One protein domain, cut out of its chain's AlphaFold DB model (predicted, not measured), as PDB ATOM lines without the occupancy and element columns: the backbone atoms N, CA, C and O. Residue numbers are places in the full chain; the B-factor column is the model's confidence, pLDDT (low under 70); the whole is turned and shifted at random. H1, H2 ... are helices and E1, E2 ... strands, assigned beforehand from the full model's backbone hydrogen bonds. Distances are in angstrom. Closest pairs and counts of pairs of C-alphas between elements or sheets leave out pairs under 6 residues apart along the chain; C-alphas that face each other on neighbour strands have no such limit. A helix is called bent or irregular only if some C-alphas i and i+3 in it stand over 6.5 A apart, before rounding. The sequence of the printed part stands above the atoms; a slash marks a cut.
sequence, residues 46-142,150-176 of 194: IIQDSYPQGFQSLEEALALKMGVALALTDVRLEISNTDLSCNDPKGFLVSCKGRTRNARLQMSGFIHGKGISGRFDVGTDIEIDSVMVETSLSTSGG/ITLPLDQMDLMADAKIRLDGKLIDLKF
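Overview. This is residues 46 to 142 and 150 to 176 of the 194 residues of an uncharacterized protein of uncultured bacterium (UniProt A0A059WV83). One twisted sheet of seven strands folds over into a flattened, nearly closed barrel. The long bent hairpin of E4 and E5 makes its length, E1 and E7 come together at the seam, H1 lies at one end with the sheet curled round it, and E3 lies at the other. The 124 printed residues hold one named helix and seven named strands, in the order E1 H1 E2 E3 E4 E5 E6 E7, mostly strand, each neighbour pair antiparallel. The whole is only just compact, close to loose, with a radius of gyration of the C-alphas of 16.2 A; it is flat, spanning 52 by 31 by 17 A.

Arrangement. Start at E1, residues 46 to 49, antiparallel to E2, residues 69 to 80, with N 47 and O 77 2.9 A apart. H1, residues 55 to 66, is on the sheet; its closest C-alpha pair with E2 is Ala 63 and Ala 69, 5.5 A, and every O i to N i+4 pair in it is within hydrogen-bond range. E4, residues 95 to 113, bends by 91 degrees at residue 98; it has E2 (N 76 to O 106, 2.8 A) and E3, residues 84 to 87 (N 85 to O 97, 2.8 A), on one side, and E5, residues 116 to 137 (N 105 to O 124, 2.8 A), on the other. E3, E4 and E5 are a meander, each strand the antiparallel neighbour of the one before. E5 also pairs with E6, residues 157 to 167, at N 132 and O 162, 2.9 A. E6 and E7, residues 170 to 176, form a hairpin, with N 163 and O 174 2.8 A apart. The closest C-alphas of E1 and E7, Asp 49 and Phe 176, are 6.3 A apart.

Along the chain. Find C-alpha 46 at (-12.860, 17.817, -42.326), where E1 begins. H1 measures 16.2 A, E2 31.2 A, E4 41.8 A, E5 45.0 A and E6 30.0 A; E7 ends at C-alpha 176, (-19.444, 10.645, -36.673).

Size, cuts and confidence. The farthest C-alphas, Pro 89 and Gly 115, are 53.6 A apart. Residues 143 to 149 are not printed, with 11.2 A between C-alphas 142 and 150. Of the links printed whole, none is long. Confidence is under 70 at residues 88 to 93, 113 to 116, 137 to 142 and 150 to 158.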
ATOM      1  N   ILE A  46     -11.466  17.379 -42.393       82.62
ATOM      2  CA  ILE A  46     -12.860  17.817 -42.326       82.62
ATOM      3  C   ILE A  46     -13.719  16.580 -42.127       82.62
ATOM      4  O   ILE A  46     -13.631  15.639 -42.913       82.62
ATOM      5  N   ILE A  47     -14.553  16.617 -41.092       80.56
ATOM      6  CA  ILE A  47     -15.586  15.621 -40.826       80.56
ATOM      7  C   ILE A  47     -16.919  16.362 -40.799       80.56
ATOM      8  O   ILE A  47     -17.123  17.240 -39.966       80.56
ATOM      9  N   GLN A  48     -17.815  16.045 -41.723       81.00
ATOM     10  CA  GLN A  48     -19.177  16.576 -41.753       81.00
ATOM     11  C   GLN A  48     -20.157  15.428 -41.568       81.00
ATOM     12  O   GLN A  48     -19.928  14.366 -42.136       81.00
ATOM     13  N   ASP A  49     -21.217  15.647 -40.799       77.62
ATOM     14  CA  ASP A  49     -22.319  14.706 -40.614       77.62
ATOM     15  C   ASP A  49     -23.604  15.486 -40.317       77.62
ATOM     16  O   ASP A  49     -23.600  16.413 -39.499       77.62
ATOM     17  N   SER A  50     -24.703  15.123 -40.978       74.75
ATOM     18  CA  SER A  50     -26.005  15.741 -40.723       74.75
ATOM     19  C   SER A  50     -26.650  15.279 -39.416       74.75
ATOM     20  O   SER A  50     -27.472  16.008 -38.872       74.75
ATOM     21  N   TYR A  51     -26.237  14.128 -38.866       73.25
ATOM     22  CA  TYR A  51     -26.758  13.583 -37.605       73.25
ATOM     23  C   TYR A  51     -25.706  12.753 -36.831       73.25
ATOM     24  O   TYR A  51     -25.872  11.539 -36.664       73.25
ATOM     25  N   PRO A  52     -24.610  13.356 -36.329       75.12
ATOM     26  CA  PRO A  52     -23.683  12.650 -35.448       75.12
ATOM     27  C   PRO A  52     -24.360  12.279 -34.119       75.12
ATOM     28  O   PRO A  52     -25.244  12.981 -33.630       75.12
ATOM     29  N   GLN A  53     -23.928  11.198 -33.468       80.19
ATOM     30  CA  GLN A  53     -24.368  10.931 -32.093       80.19
ATOM     31  C   GLN A  53     -23.848  12.041 -31.172       80.19
ATOM     32  O   GLN A  53     -22.737  12.530 -31.370       80.19
ATOM     33  N   GLY A  54     -24.640  12.437 -30.173       78.50
ATOM     34  CA  GLY A  54     -24.339  13.594 -29.315       78.50
ATOM     35  C   GLY A  54     -24.921  14.923 -29.812       78.50
ATOM     36  O   GLY A  54     -24.734  15.952 -29.165       78.50
ATOM     37  N   PHE A  55     -25.676  14.897 -30.915       81.19
ATOM     38  CA  PHE A  55     -26.361  16.055 -31.494       81.19
ATOM     39  C   PHE A  55     -27.261  16.801 -30.506       81.19
ATOM     40  O   PHE A  55     -27.193  18.021 -30.416       81.19
ATOM     41  N   GLN A  56     -28.050  16.071 -29.712       82.56
ATOM     42  CA  GLN A  56     -28.962  16.665 -28.733       82.56
ATOM     43  C   GLN A  56     -28.205  17.482 -27.674       82.56
ATOM     44  O   GLN A  56     -28.590  18.603 -27.365       82.56
ATOM     45  N   SER A  57     -27.083  16.972 -27.165       86.25
ATOM     46  CA  SER A  57     -26.249  17.701 -26.199       86.25
ATOM     47  C   SER A  57     -25.677  18.996 -26.788       86.25
ATOM     48  O   SER A  57     -25.479  19.977 -26.068       86.25
ATOM     49  N   LEU A  58     -25.407  19.006 -28.099       87.38
ATOM     50  CA  LEU A  58     -24.957  20.187 -28.832       87.38
ATOM     51  C   LEU A  58     -26.091  21.202 -29.014       87.38
ATOM     52  O   LEU A  58     -25.886  22.389 -28.756       87.38
ATOM     53  N   GLU A  59     -27.290  20.739 -29.374       86.81
ATOM     54  CA  GLU A  59     -28.500  21.563 -29.431       86.81
ATOM     55  C   GLU A  59     -28.807  22.192 -28.071       86.81
ATOM     56  O   GLU A  59     -28.953  23.402 -27.975       86.81
ATOM     57  N   GLU A  60     -28.803  21.421 -26.986       85.31
ATOM     58  CA  GLU A  60     -29.052  21.939 -25.637       85.31
ATOM     59  C   GLU A  60     -28.019  22.995 -25.211       85.31
ATOM     60  O   GLU A  60     -28.364  24.002 -24.583       85.31
ATOM     61  N   ALA A  61     -26.741  22.795 -25.556       84.50
ATOM     62  CA  ALA A  61     -25.686  23.765 -25.272       84.50
ATOM     63  C   ALA A  61     -25.892  25.082 -26.041       84.50
ATOM     64  O   ALA A  61     -25.736  26.162 -25.463       84.50
ATOM     65  N   LEU A  62     -26.280  25.005 -27.315       83.44
ATOM     66  CA  LEU A  62     -26.548  26.175 -28.150       83.44
ATOM     67  C   LEU A  62     -27.860  26.868 -27.785       83.44
ATOM     68  O   LEU A  62     -27.888  28.094 -27.705       83.44
ATOM     69  N   ALA A  63     -28.926  26.113 -27.524       83.81
ATOM     70  CA  ALA A  63     -30.247  26.633 -27.183       83.81
ATOM     71  C   ALA A  63     -30.180  27.480 -25.913       83.81
ATOM     72  O   ALA A  63     -30.695  28.598 -25.876       83.81
ATOM     73  N   LEU A  64     -29.447  26.999 -24.901       82.19
ATOM     74  CA  LEU A  64     -29.193  27.745 -23.670       82.19
ATOM     75  C   LEU A  64     -28.479  29.078 -23.939       82.19
ATOM     76  O   LEU A  64     -28.799  30.088 -23.315       82.19
ATOM     77  N   LYS A  65     -27.518  29.090 -24.867       79.75
ATOM     78  CA  LYS A  65     -26.746  30.288 -25.215       79.75
ATOM     79  C   LYS A  65     -27.554  31.282 -26.044       79.75
ATOM     80  O   LYS A  65     -27.426  32.489 -25.854       79.75
ATOM     81  N   MET A  66     -28.344  30.777 -26.985       78.00
ATOM     82  CA  MET A  66     -29.109  31.585 -27.932       78.00
ATOM     83  C   MET A  66     -30.474  32.009 -27.375       78.00
ATOM     84  O   MET A  66     -31.086  32.925 -27.916       78.00
ATOM     85  N   GLY A  67     -30.948  31.373 -26.301       80.50
ATOM     86  CA  GLY A  67     -32.255  31.649 -25.703       80.50
ATOM     87  C   GLY A  67     -33.434  31.267 -26.605       80.50
ATOM     88  O   GLY A  67     -34.529  31.800 -26.431       80.50
ATOM     89  N   VAL A  68     -33.213  30.379 -27.579       81.62
ATOM     90  CA  VAL A  68     -34.219  29.907 -28.544       81.62
ATOM     91  C   VAL A  68     -34.125  28.394 -28.697       81.62
ATOM     92  O   VAL A  68     -33.050  27.823 -28.513       81.62
ATOM     93  N   ALA A  69     -35.245  27.757 -29.039       82.50
ATOM     94  CA  ALA A  69     -35.239  26.354 -29.423       82.50
ATOM     95  C   ALA A  69     -34.606  26.220 -30.810       82.50
ATOM     96  O   ALA A  69     -34.705  27.131 -31.646       82.50
ATOM     97  N   LEU A  70     -33.891  25.124 -31.031       83.38
ATOM     98  CA  LEU A  70     -33.132  24.940 -32.253       83.38
ATOM     99  C   LEU A  70     -32.999  23.480 -32.644       83.38
ATOM    100  O   LEU A  70     -32.855  22.595 -31.809       83.38
ATOM    101  N   ALA A  71     -33.028  23.286 -33.955       83.62
ATOM    102  CA  ALA A  71     -32.894  22.015 -34.625       83.62
ATOM    103  C   ALA A  71     -31.713  22.062 -35.579       83.62
ATOM    104  O   ALA A  71     -31.805  22.649 -36.655       83.62
ATOM    105  N   LEU A  72     -30.600  21.457 -35.185       83.06
ATOM    106  CA  LEU A  72     -29.447  21.285 -36.050       83.06
ATOM    107  C   LEU A  72     -29.790  20.338 -37.212       83.06
ATOM    108  O   LEU A  72     -30.636  19.453 -37.108       83.06
ATOM    109  N   THR A  73     -29.129  20.529 -38.342       78.56
ATOM    110  CA  THR A  73     -29.246  19.671 -39.532       78.56
ATOM    111  C   THR A  73     -27.892  19.289 -40.109       78.56
ATOM    112  O   THR A  73     -27.801  18.385 -40.928       78.56
ATOM    113  N   ASP A  74     -26.836  20.016 -39.743       83.00
ATOM    114  CA  ASP A  74     -25.479  19.740 -40.200       83.00
ATOM    115  C   ASP A  74     -24.474  20.162 -39.137       83.00
ATOM    116  O   ASP A  74     -24.574  21.262 -38.587       83.00
ATOM    117  N   VAL A  75     -23.502  19.292 -38.879       87.31
ATOM    118  CA  VAL A  75     -22.329  19.580 -38.062       87.31
ATOM    119  C   VAL A  75     -21.091  19.277 -38.891       87.31
ATOM    120  O   VAL A  75     -20.899  18.164 -39.376       87.31
ATOM    121  N   ARG A  76     -20.218  20.271 -39.010       89.62
ATOM    122  CA  ARG A  76     -18.941  20.179 -39.706       89.62
ATOM    123  C   ARG A  76     -17.815  20.546 -38.754       89.62
ATOM    124  O   ARG A  76     -17.724  21.670 -38.267       89.62
ATOM    125  N   LEU A  77     -16.943  19.582 -38.519       89.06
ATOM    126  CA  LEU A  77     -15.752  19.701 -37.704       89.06
ATOM    127  C   LEU A  77     -14.527  19.822 -38.611       89.06
ATOM    128  O   LEU A  77     -14.188  18.895 -39.345       89.06
ATOM    129  N   GLU A  78     -13.860  20.970 -38.563       90.00
ATOM    130  CA  GLU A  78     -12.603  21.214 -39.267       90.00
ATOM    131  C   GLU A  78     -11.452  21.220 -38.262       90.00
ATOM    132  O   GLU A  78     -11.452  21.999 -37.310       90.00
ATOM    133  N   ILE A  79     -10.465  20.353 -38.471       87.56
ATOM    134  CA  ILE A  79      -9.343  20.143 -37.557       87.56
ATOM    135  C   ILE A  79      -8.036  20.383 -38.306       87.56
ATOM    136  O   ILE A  79      -7.827  19.829 -39.388       87.56
ATOM    137  N   SER A  80      -7.137  21.186 -37.733       81.94
ATOM    138  CA  SER A  80      -5.775  21.314 -38.258       81.94
ATOM    139  C   SER A  80      -5.040  19.975 -38.161       81.94
ATOM    140  O   SER A  80      -4.903  19.413 -37.075       81.94
ATOM    141  N   ASN A  81      -4.538  19.466 -39.288       71.50
ATOM    142  CA  ASN A  81      -3.869  18.162 -39.336       71.50
ATOM    143  C   ASN A  81      -2.511  18.182 -38.602       71.50
ATOM    144  O   ASN A  81      -2.045  17.162 -38.113       71.50
ATOM    145  N   THR A  82      -1.898  19.361 -38.448       74.44
ATOM    146  CA  THR A  82      -0.632  19.539 -37.708       74.44
ATOM    147  C   THR A  82      -0.707  19.117 -36.246       74.44
ATOM    148  O   THR A  82       0.320  18.810 -35.645       74.44
ATOM    149  N   ASP A  83      -1.910  19.116 -35.677       72.75
ATOM    150  CA  ASP A  83      -2.141  18.842 -34.260       72.75
ATOM    151  C   ASP A  83      -2.510  17.364 -34.023       72.75
ATOM    152  O   ASP A  83      -2.728  16.935 -32.887       72.75
ATOM    153  N   LEU A  84      -2.585  16.569 -35.097       78.75
ATOM    154  CA  LEU A  84      -2.978  15.168 -35.070       78.75
ATOM    155  C   LEU A  84      -1.794  14.261 -35.394       78.75
ATOM    156  O   LEU A  84      -0.995  14.506 -36.292       78.75
ATOM    157  N   SER A  85      -1.712  13.149 -34.672       83.62
ATOM    158  CA  SER A  85      -0.868  12.023 -35.057       83.62
ATOM    159  C   SER A  85      -1.660  11.146 -36.019       83.62
ATOM    160  O   SER A  85      -2.404  10.266 -35.581       83.62
ATOM    161  N   CYS A  86      -1.537  11.428 -37.316       75.69
ATOM    162  CA  CYS A  86      -2.152  10.637 -38.376       75.69
ATOM    163  C   CYS A  86      -1.176   9.587 -38.912       75.69
ATOM    164  O   CYS A  86      -0.071   9.912 -39.346       75.69
ATOM    165  N   ASN A  87      -1.595   8.325 -38.889       76.94
ATOM    166  CA  ASN A  87      -0.971   7.244 -39.630       76.94
ATOM    167  C   ASN A  87      -1.779   7.013 -40.906       76.94
ATOM    168  O   ASN A  87      -2.977   6.734 -40.835       76.94
ATOM    169  N   ASP A  88      -1.113   7.123 -42.049       68.38
ATOM    170  CA  ASP A  88      -1.716   6.906 -43.356       68.38
ATOM    171  C   ASP A  88      -0.825   5.987 -44.211       68.38
ATOM    172  O   ASP A  88      -0.055   6.448 -45.056       68.38
ATOM    173  N   PRO A  89      -0.864   4.664 -43.978       57.41
ATOM    174  CA  PRO A  89       0.006   3.731 -44.675       57.41
ATOM    175  C   PRO A  89      -0.351   3.561 -46.159       57.41
ATOM    176  O   PRO A  89       0.458   2.990 -46.891       57.41
ATOM    177  N   LYS A  90      -1.553   3.970 -46.610       55.47
ATOM    178  CA  LYS A  90      -2.052   3.667 -47.970       55.47
ATOM    179  C   LYS A  90      -2.997   4.709 -48.602       55.47
ATOM    180  O   LYS A  90      -3.543   4.441 -49.667       55.47
ATOM    181  N   GLY A  91      -3.220   5.867 -47.995       52.22
ATOM    182  CA  GLY A  91      -4.130   6.922 -48.462       52.22
ATOM    183  C   GLY A  91      -5.598   6.743 -48.050       52.22
ATOM    184  O   GLY A  91      -6.356   7.707 -48.071       52.22
ATOM    185  N   PHE A  92      -6.019   5.519 -47.703       58.50
ATOM    186  CA  PHE A  92      -7.430   5.166 -47.454       58.50
ATOM    187  C   PHE A  92      -7.696   4.482 -46.102       58.50
ATOM    188  O   PHE A  92      -8.851   4.314 -45.724       58.50
ATOM    189  N   LEU A  93      -6.650   4.085 -45.369       66.94
ATOM    190  CA  LEU A  93      -6.736   3.562 -43.998       66.94
ATOM    191  C   LEU A  93      -6.108   4.594 -43.074       66.94
ATOM    192  O   LEU A  93      -4.968   4.452 -42.642       66.94
ATOM    193  N   VAL A  94      -6.832   5.682 -42.862       72.88
ATOM    194  CA  VAL A  94      -6.375   6.803 -42.064       72.88
ATOM    195  C   VAL A  94      -6.742   6.516 -40.618       72.88
ATOM    196  O   VAL A  94      -7.910   6.323 -40.288       72.88
ATOM    197  N   SER A  95      -5.732   6.509 -39.753       80.50
ATOM    198  CA  SER A  95      -5.932   6.548 -38.310       80.50
ATOM    199  C   SER A  95      -5.350   7.847 -37.776       80.50
ATOM    200  O   SER A  95      -4.133   8.025 -37.788       80.50
ATOM    201  N   CYS A  96      -6.200   8.765 -37.328       81.50
ATOM    202  CA  CYS A  96      -5.773  10.022 -36.723       81.50
ATOM    203  C   CYS A  96      -6.187  10.062 -35.261       81.50
ATOM    204  O   CYS A  96      -7.354   9.865 -34.931       81.50
ATOM    205  N   LYS A  97      -5.242  10.390 -34.380       87.38
ATOM    206  CA  LYS A  97      -5.543  10.675 -32.976       87.38
ATOM    207  C   LYS A  97      -4.829  11.921 -32.497       87.38
ATOM    208  O   LYS A  97      -3.682  12.167 -32.868       87.38
ATOM    209  N   GLY A  98      -5.478  12.700 -31.643       86.00
ATOM    210  CA  GLY A  98      -4.835  13.894 -31.108       86.00
ATOM    211  C   GLY A  98      -5.732  14.770 -30.257       86.00
ATOM    212  O   GLY A  98      -6.878  14.433 -29.962       86.00
ATOM    213  N   ARG A  99      -5.161  15.905 -29.859       87.38
ATOM    214  CA  ARG A  99      -5.829  17.006 -29.166       87.38
ATOM    215  C   ARG A  99      -5.485  18.280 -29.912       87.38
ATOM    216  O   ARG A  99      -4.340  18.444 -30.317       87.38
ATOM    217  N   THR A 100      -6.430  19.194 -30.049       84.69
ATOM    218  CA  THR A 100      -6.167  20.481 -30.700       84.69
ATOM    219  C   THR A 100      -6.926  21.600 -30.006       84.69
ATOM    220  O   THR A 100      -7.991  21.388 -29.431       84.69
ATOM    221  N   ARG A 101      -6.375  22.811 -30.065       84.38
ATOM    222  CA  ARG A 101      -7.087  24.047 -29.707       84.38
ATOM    223  C   ARG A 101      -7.483  24.871 -30.934       84.38
ATOM    224  O   ARG A 101      -8.045  25.947 -30.790       84.38
ATOM    225  N   ASN A 102      -7.166  24.361 -32.121       82.94
ATOM    226  CA  ASN A 102      -7.309  25.017 -33.413       82.94
ATOM    227  C   ASN A 102      -8.277  24.215 -34.292       82.94
ATOM    228  O   ASN A 102      -7.947  23.823 -35.414       82.94
ATOM    229  N   ALA A 103      -9.461  23.925 -33.757       90.00
ATOM    230  CA  ALA A 103     -10.545  23.334 -34.521       90.00
ATOM    231  C   ALA A 103     -11.682  24.333 -34.693       90.00
ATOM    232  O   ALA A 103     -11.909  25.194 -33.842       90.00
ATOM    233  N   ARG A 104     -12.422  24.186 -35.786       92.25
ATOM    234  CA  ARG A 104     -13.605  24.984 -36.077       92.25
ATOM    235  C   ARG A 104     -14.815  24.075 -36.196       92.25
ATOM    236  O   ARG A 104     -14.820  23.145 -36.998       92.25
ATOM    237  N   LEU A 105     -15.836  24.369 -35.404       91.19
ATOM    238  CA  LEU A 105     -17.139  23.724 -35.459       91.19
ATOM    239  C   LEU A 105     -18.096  24.639 -36.219       91.19
ATOM    240  O   LEU A 105     -18.348  25.766 -35.792       91.19
ATOM    241  N   GLN A 106     -18.602  24.162 -37.347       92.19
ATOM    242  CA  GLN A 106     -19.632  24.818 -38.143       92.19
ATOM    243  C   GLN A 106     -20.924  24.022 -38.015       92.19
ATOM    244  O   GLN A 106     -20.907  22.792 -38.010       92.19
ATOM    245  N   MET A 107     -22.031  24.726 -37.844       89.81
ATOM    246  CA  MET A 107     -23.315  24.143 -37.498       89.81
ATOM    247  C   MET A 107     -24.409  24.895 -38.229       89.81
ATOM    248  O   MET A 107     -24.460  26.121 -38.160       89.81
ATOM    249  N   SER A 108     -25.310  24.168 -38.876       87.50
ATOM    250  CA  SER A 108     -26.489  24.769 -39.495       87.50
ATOM    251  C   SER A 108     -27.757  24.071 -39.041       87.50
ATOM    252  O   SER A 108     -27.719  22.913 -38.623       87.50
ATOM    253  N   GLY A 109     -28.873  24.790 -39.091       85.62
ATOM    254  CA  GLY A 109     -30.152  24.275 -38.632       85.62
ATOM    255  C   GLY A 109     -31.277  25.293 -38.721       85.62
ATOM    256  O   GLY A 109     -31.206  26.266 -39.476       85.62
ATOM    257  N   PHE A 110     -32.307  25.077 -37.914       83.19
ATOM    258  CA  PHE A 110     -33.473  25.936 -37.769       83.19
ATOM    259  C   PHE A 110     -33.586  26.438 -36.334       83.19
ATOM    260  O   PHE A 110     -33.324  25.699 -35.393       83.19
ATOM    261  N   ILE A 111     -33.992  27.690 -36.170       84.38
ATOM    262  CA  ILE A 111     -34.376  28.257 -34.876       84.38
ATOM    263  C   ILE A 111     -35.890  28.431 -34.832       84.38
ATOM    264  O   ILE A 111     -36.495  28.814 -35.839       84.38
ATOM    265  N   HIS A 112     -36.485  28.187 -33.667       72.81
ATOM    266  CA  HIS A 112     -37.882  28.494 -33.390       72.81
ATOM    267  C   HIS A 112     -38.034  29.140 -32.007       72.81
ATOM    268  O   HIS A 112     -37.486  28.690 -31.000       72.81
ATOM    269  N   GLY A 113     -38.781  30.237 -31.950       69.00
ATOM    270  CA  GLY A 113     -39.036  30.987 -30.728       69.00
ATOM    271  C   GLY A 113     -40.082  32.073 -30.944       69.00
ATOM    272  O   GLY A 113     -40.547  32.305 -32.060       69.00
ATOM    273  N   LYS A 114     -40.468  32.767 -29.866       56.44
ATOM    274  CA  LYS A 114     -41.489  33.828 -29.910       56.44
ATOM    275  C   LYS A 114     -41.061  34.962 -30.851       56.44
ATOM    276  O   LYS A 114     -40.323  35.856 -30.452       56.44
ATOM    277  N   GLY A 115     -41.547  34.918 -32.091       61.81
ATOM    278  CA  GLY A 115     -41.263  35.910 -33.130       61.81
ATOM    279  C   GLY A 115     -39.988  35.668 -33.945       61.81
ATOM    280  O   GLY A 115     -39.640  36.526 -34.749       61.81
ATOM    281  N   ILE A 116     -39.303  34.531 -33.773       65.12
ATOM    282  CA  ILE A 116     -38.094  34.190 -34.534       65.12
ATOM    283  C   ILE A 116     -38.229  32.760 -35.063       65.12
ATOM    284  O   ILE A 116     -38.218  31.805 -34.292       65.12
ATOM    285  N   SER A 117     -38.331  32.633 -36.385       74.25
ATOM    286  CA  SER A 117     -38.279  31.360 -37.107       74.25
ATOM    287  C   SER A 117     -37.399  31.542 -38.332       74.25
ATOM    288  O   SER A 117     -37.602  32.481 -39.099       74.25
ATOM    289  N   GLY A 118     -36.420  30.669 -38.530       77.69
ATOM    290  CA  GLY A 118     -35.519  30.799 -39.670       77.69
ATOM    291  C   GLY A 118     -34.393  29.784 -39.662       77.69
ATOM    292  O   GLY A 118     -34.245  29.006 -38.723       77.69
ATOM    293  N   ARG A 119     -33.597  29.796 -40.730       81.81
ATOM    294  CA  ARG A 119     -32.364  29.011 -40.804       81.81
ATOM    295  C   ARG A 119     -31.235  29.748 -40.100       81.81
ATOM    296  O   ARG A 119     -31.166  30.974 -40.174       81.81
ATOM    297  N   PHE A 120     -30.334  28.999 -39.483       82.75
ATOM    298  CA  PHE A 120     -29.080  29.529 -38.970       82.75
ATOM    299  C   PHE A 120     -27.889  28.757 -39.529       82.75
ATOM    300  O   PHE A 120     -27.997  27.582 -39.878       82.75
ATOM    301  N   ASP A 121     -26.762  29.455 -39.586       87.12
ATOM    302  CA  ASP A 121     -25.434  28.911 -39.831       87.12
ATOM    303  C   ASP A 121     -24.485  29.632 -38.870       87.12
ATOM    304  O   ASP A 121     -24.413  30.866 -38.853       87.12
ATOM    305  N   VAL A 122     -23.841  28.875 -37.989       84.06
ATOM    306  CA  VAL A 122     -22.934  29.395 -36.970       84.06
ATOM    307  C   VAL A 122     -21.623  28.629 -37.011       84.06
ATOM    308  O   VAL A 122     -21.585  27.402 -37.033       84.06
ATOM    309  N   GLY A 123     -20.523  29.376 -36.977       87.94
ATOM    310  CA  GLY A 123     -19.174  28.834 -36.876       87.94
ATOM    311  C   GLY A 123     -18.486  29.354 -35.624       87.94
ATOM    312  O   GLY A 123     -18.459  30.563 -35.394       87.94
ATOM    313  N   THR A 124     -17.899  28.459 -34.836       88.31
ATOM    314  CA  THR A 124     -17.100  28.823 -33.665       88.31
ATOM    315  C   THR A 124     -15.828  27.999 -33.609       88.31
ATOM    316  O   THR A 124     -15.814  26.819 -33.957       88.31
ATOM    317  N   ASP A 125     -14.755  28.627 -33.149       90.44
ATOM    318  CA  ASP A 125     -13.526  27.910 -32.841       90.44
ATOM    319  C   ASP A 125     -13.718  27.171 -31.507       90.44
ATOM    320  O   ASP A 125     -14.360  27.694 -30.588       90.44
ATOM    321  N   ILE A 126     -13.222  25.937 -31.424       89.38
ATOM    322  CA  ILE A 126     -13.399  25.034 -30.281       89.38
ATOM    323  C   ILE A 126     -12.096  24.319 -29.926       89.38
ATOM    324  O   ILE A 126     -11.216  24.106 -30.762       89.38
ATOM    325  N   GLU A 127     -12.008  23.894 -28.667       89.19
ATOM    326  CA  GLU A 127     -10.992  22.940 -28.232       89.19
ATOM    327  C   GLU A 127     -11.515  21.511 -28.395       89.19
ATOM    328  O   GLU A 127     -12.663  21.206 -28.058       89.19
ATOM    329  N   ILE A 128     -10.644  20.630 -28.882       88.06
ATOM    330  CA  ILE A 128     -10.876  19.194 -28.961       88.06
ATOM    331  C   ILE A 128      -9.946  18.507 -27.966       88.06
ATOM    332  O   ILE A 128      -8.727  18.450 -28.151       88.06
ATOM    333  N   ASP A 129     -10.551  17.953 -26.920       88.00
ATOM    334  CA  ASP A 129      -9.869  17.238 -25.842       88.00
ATOM    335  C   ASP A 129      -9.391  15.849 -26.281       88.00
ATOM    336  O   ASP A 129      -8.436  15.310 -25.721       88.00
ATOM    337  N   SER A 130     -10.052  15.251 -27.267       88.88
ATOM    338  CA  SER A 130      -9.569  14.068 -27.974       88.88
ATOM    339  C   SER A 130     -10.336  13.895 -29.273       88.88
ATOM    340  O   SER A 130     -11.563  13.976 -29.264       88.88
ATOM    341  N   VAL A 131      -9.628  13.599 -30.357       85.69
ATOM    342  CA  VAL A 131     -10.217  13.038 -31.573       85.69
ATOM    343  C   VAL A 131      -9.600  11.676 -31.849       85.69
ATOM    344  O   VAL A 131      -8.400  11.487 -31.634       85.69
ATOM    345  N   MET A 132     -10.425  10.749 -32.312       86.75
ATOM    346  CA  MET A 132     -10.026   9.470 -32.873       86.75
ATOM    347  C   MET A 132     -10.776   9.307 -34.185       86.75
ATOM    348  O   MET A 132     -11.999   9.362 -34.195       86.75
ATOM    349  N   VAL A 133     -10.047   9.151 -35.279       80.69
ATOM    350  CA  VAL A 133     -10.605   8.866 -36.598       80.69
ATOM    351  C   VAL A 133      -9.985   7.585 -37.087       80.69
ATOM    352  O   VAL A 133      -8.762   7.473 -37.085       80.69
ATOM    353  N   GLU A 134     -10.817   6.654 -37.514       79.81
ATOM    354  CA  GLU A 134     -10.412   5.401 -38.123       79.81
ATOM    355  C   GLU A 134     -11.257   5.175 -39.374       79.81
ATOM    356  O   GLU A 134     -12.486   5.269 -39.333       79.81
ATOM    357  N   THR A 135     -10.592   4.898 -40.493       74.50
ATOM    358  CA  THR A 135     -11.248   4.386 -41.695       74.50
ATOM    359  C   THR A 135     -10.894   2.920 -41.896       74.50
ATOM    360  O   THR A 135      -9.735   2.516 -41.759       74.50
ATOM    361  N   SER A 136     -11.886   2.110 -42.250       70.44
ATOM    362  CA  SER A 136     -11.689   0.713 -42.631       70.44
ATOM    363  C   SER A 136     -12.386   0.410 -43.946       70.44
ATOM    364  O   SER A 136     -13.461   0.929 -44.232       70.44
ATOM    365  N   LEU A 137     -11.773  -0.455 -44.752       64.19
ATOM    366  CA  LEU A 137     -12.426  -0.982 -45.943       64.19
ATOM    367  C   LEU A 137     -13.461  -2.028 -45.532       64.19
ATOM    368  O   LEU A 137     -13.105  -3.029 -44.907       64.19
ATOM    369  N   SER A 138     -14.712  -1.819 -45.931       58.59
ATOM    370  CA  SER A 138     -15.735  -2.857 -45.878       58.59
ATOM    371  C   SER A 138     -15.469  -3.842 -47.025       58.59
ATOM    372  O   SER A 138     -15.189  -3.464 -48.165       58.59
ATOM    373  N   THR A 139     -15.483  -5.141 -46.735       53.56
ATOM    374  CA  THR A 139     -15.098  -6.189 -47.697       53.56
ATOM    375  C   THR A 139     -16.156  -6.473 -48.772       53.56
ATOM    376  O   THR A 139     -15.995  -7.422 -49.534       53.56
ATOM    377  N   SER A 140     -17.259  -5.717 -48.830       51.56
ATOM    378  CA  SER A 140     -18.455  -6.103 -49.595       51.56
ATOM    379  C   SER A 140     -18.665  -5.403 -50.940       51.56
ATOM    380  O   SER A 140     -19.616  -5.759 -51.632       51.56
ATOM    381  N   GLY A 141     -17.816  -4.459 -51.359       49.16
ATOM    382  CA  GLY A 141     -18.004  -3.762 -52.640       49.16
ATOM    383  C   GLY A 141     -16.837  -3.890 -53.623       49.16
ATOM    384  O   GLY A 141     -15.689  -4.117 -53.250       49.16
ATOM    385  N   GLY A 142     -17.146  -3.755 -54.917       45.16
ATOM    386  CA  GLY A 142     -16.156  -3.791 -55.993       45.16
ATOM    387  C   GLY A 142     -15.259  -2.553 -56.006       45.16
ATOM    388  O   GLY A 142     -15.711  -1.456 -56.329       45.16
ATOM    389  N   ILE A 150      -7.460   5.405 -56.296       35.75
ATOM    390  CA  ILE A 150      -8.586   4.487 -56.117       35.75
ATOM    391  C   ILE A 150      -9.786   5.356 -55.757       35.75
ATOM    392  O   ILE A 150      -9.706   6.146 -54.819       35.75
ATOM    393  N   THR A 151     -10.881   5.228 -56.503       40.94
ATOM    394  CA  THR A 151     -12.169   5.804 -56.104       40.94
ATOM    395  C   THR A 151     -12.934   4.709 -55.381       40.94
ATOM    396  O   THR A 151     -13.356   3.737 -56.006       40.94
ATOM    397  N   LEU A 152     -13.076   4.851 -54.065       43.97
ATOM    398  CA  LEU A 152     -13.889   3.956 -53.250       43.97
ATOM    399  C   LEU A 152     -15.274   4.584 -53.090       43.97
ATOM    400  O   LEU A 152     -15.366   5.713 -52.600       43.97
ATOM    401  N   PRO A 153     -16.350   3.909 -53.516       48.00
ATOM    402  CA  PRO A 153     -17.683   4.342 -53.146       48.00
ATOM    403  C   PRO A 153     -17.854   4.200 -51.620       48.00
ATOM    404  O   PRO A 153     -17.220   3.366 -50.973       48.00
ATOM    405  N   LEU A 154     -18.635   5.100 -51.022       49.00
ATOM    406  CA  LEU A 154     -18.725   5.266 -49.563       49.00
ATOM    407  C   LEU A 154     -19.388   4.073 -48.840       49.00
ATOM    408  O   LEU A 154     -19.301   3.982 -47.623       49.00
ATOM    409  N   ASP A 155     -19.997   3.139 -49.573       53.28
ATOM    410  CA  ASP A 155     -20.457   1.827 -49.089       53.28
ATOM    411  C   ASP A 155     -19.304   0.824 -48.851       53.28
ATOM    412  O   ASP A 155     -19.490  -0.212 -48.209       53.28
ATOM    413  N   GLN A 156     -18.103   1.128 -49.351       53.47
ATOM    414  CA  GLN A 156     -16.881   0.328 -49.187       53.47
ATOM    415  C   GLN A 156     -15.938   0.867 -48.113       53.47
ATOM    416  O   GLN A 156     -14.894   0.264 -47.866       53.47
ATOM    417  N   MET A 157     -16.260   2.002 -47.492       62.03
ATOM    418  CA  MET A 157     -15.409   2.634 -46.491       62.03
ATOM    419  C   MET A 157     -16.229   3.009 -45.264       62.03
ATOM    420  O   MET A 157     -16.991   3.975 -45.282       62.03
ATOM    421  N   ASP A 158     -16.011   2.273 -44.180       69.56
ATOM    422  CA  ASP A 158     -16.524   2.655 -42.875       69.56
ATOM    423  C   ASP A 158     -15.635   3.769 -42.314       69.56
ATOM    424  O   ASP A 158     -14.403   3.673 -42.328       69.56
ATOM    425  N   LEU A 159     -16.263   4.834 -41.821       73.06
ATOM    426  CA  LEU A 159     -15.605   5.899 -41.068       73.06
ATOM    427  C   LEU A 159     -16.133   5.860 -39.640       73.06
ATOM    428  O   LEU A 159     -17.336   5.943 -39.398       73.06
ATOM    429  N   MET A 160     -15.222   5.800 -38.685       77.12
ATOM    430  CA  MET A 160     -15.527   6.014 -37.282       77.12
ATOM    431  C   MET A 160     -14.718   7.208 -36.817       77.12
ATOM    432  O   MET A 160     -13.494   7.153 -36.757       77.12
ATOM    433  N   ALA A 161     -15.399   8.307 -36.521       82.25
ATOM    434  CA  ALA A 161     -14.772   9.490 -35.967       82.25
ATOM    435  C   ALA A 161     -15.445   9.860 -34.645       82.25
ATOM    436  O   ALA A 161     -16.613  10.218 -34.616       82.25
ATOM    437  N   ASP A 162     -14.690   9.817 -33.557       89.25
ATOM    438  CA  ASP A 162     -15.124  10.247 -32.234       89.25
ATOM    439  C   ASP A 162     -14.372  11.526 -31.864       89.25
ATOM    440  O   ASP A 162     -13.140  11.563 -31.880       89.25
ATOM    441  N   ALA A 163     -15.098  12.581 -31.501       89.56
ATOM    442  CA  ALA A 163     -14.529  13.844 -31.058       89.56
ATOM    443  C   ALA A 163     -15.141  14.275 -29.724       89.56
ATOM    444  O   ALA A 163     -16.351  14.441 -29.604       89.56
ATOM    445  N   LYS A 164     -14.292  14.519 -28.728       92.75
ATOM    446  CA  LYS A 164     -14.682  15.159 -27.470       92.75
ATOM    447  C   LYS A 164     -14.384  16.641 -27.565       92.75
ATOM    448  O   LYS A 164     -13.220  17.045 -27.507       92.75
ATOM    449  N   ILE A 165     -15.425  17.440 -27.742       91.19
ATOM    450  CA  ILE A 165     -15.307  18.884 -27.931       91.19
ATOM    451  C   ILE A 165     -15.677  19.623 -26.649       91.19
ATOM    452  O   ILE A 165     -16.554  19.189 -25.902       91.19
ATOM    453  N   ARG A 166     -15.032  20.763 -26.397       88.56
ATOM    454  CA  ARG A 166     -15.427  21.677 -25.322       88.56
ATOM    455  C   ARG A 166     -16.131  22.894 -25.913       88.56
ATOM    456  O   ARG A 166     -15.518  23.671 -26.641       88.56
ATOM    457  N   LEU A 167     -17.395  23.086 -25.542       84.62
ATOM    458  CA  LEU A 167     -18.199  24.250 -25.910       84.62
ATOM    459  C   LEU A 167     -18.751  24.895 -24.636       84.62
ATOM    460  O   LEU A 167     -19.461  24.253 -23.868       84.62
ATOM    461  N   ASP A 168     -18.375  26.151 -24.380       78.81
ATOM    462  CA  ASP A 168     -18.787  26.922 -23.192       78.81
ATOM    463  C   ASP A 168     -18.616  26.163 -21.858       78.81
ATOM    464  O   ASP A 168     -19.472  26.182 -20.976       78.81
ATOM    465  N   GLY A 169     -17.493  25.453 -21.712       79.25
ATOM    466  CA  GLY A 169     -17.168  24.689 -20.502       79.25
ATOM    467  C   GLY A 169     -17.888  23.342 -20.375       79.25
ATOM    468  O   GLY A 169     -17.525  22.559 -19.498       79.25
ATOM    469  N   LYS A 170     -18.837  23.024 -21.265       84.50
ATOM    470  CA  LYS A 170     -19.421  21.685 -21.381       84.50
ATOM    471  C   LYS A 170     -18.570  20.819 -22.303       84.50
ATOM    472  O   LYS A 170     -18.138  21.269 -23.364       84.50
ATOM    473  N   LEU A 171     -18.339  19.578 -21.885       90.81
ATOM    474  CA  LEU A 171     -17.738  18.552 -22.730       90.81
ATOM    475  C   LEU A 171     -18.859  17.829 -23.482       90.81
ATOM    476  O   LEU A 171     -19.823  17.386 -22.860       90.81
ATOM    477  N   ILE A 172     -18.736  17.737 -24.799       91.19
ATOM    478  CA  ILE A 172     -19.717  17.105 -25.676       91.19
ATOM    479  C   ILE A 172     -18.989  16.034 -26.480       91.19
ATOM    480  O   ILE A 172     -18.014  16.323 -27.175       91.19
ATOM    481  N   ASP A 173     -19.462  14.798 -26.366       92.31
ATOM    482  CA  ASP A 173     -18.968  13.678 -27.158       92.31
ATOM    483  C   ASP A 173     -19.764  13.629 -28.470       92.31
ATOM    484  O   ASP A 173     -20.968  13.374 -28.454       92.31
ATOM    485  N   LEU A 174     -19.095  13.884 -29.593       88.88
ATOM    486  CA  LEU A 174     -19.649  13.770 -30.939       88.88
ATOM    487  C   LEU A 174     -19.112  12.510 -31.610       88.88
ATOM    488  O   LEU A 174     -17.896  12.334 -31.697       88.88
ATOM    489  N   LYS A 175     -20.011  11.657 -32.109       87.31
ATOM    490  CA  LYS A 175     -19.631  10.473 -32.892       87.31
ATOM    491  C   LYS A 175     -20.167  10.556 -34.307       87.31
ATOM    492  O   LYS A 175     -21.377  10.553 -34.538       87.31
ATOM    493  N   PHE A 176     -19.242  10.598 -35.242       79.19
ATOM    494  CA  PHE A 176     -19.444  10.645 -36.673       79.19
ATOM    495  C   PHE A 176     -19.269   9.221 -37.202       79.19
ATOM    496  O   PHE A 176     -18.156   8.729 -37.383       79.19
TER     497      PHE A 176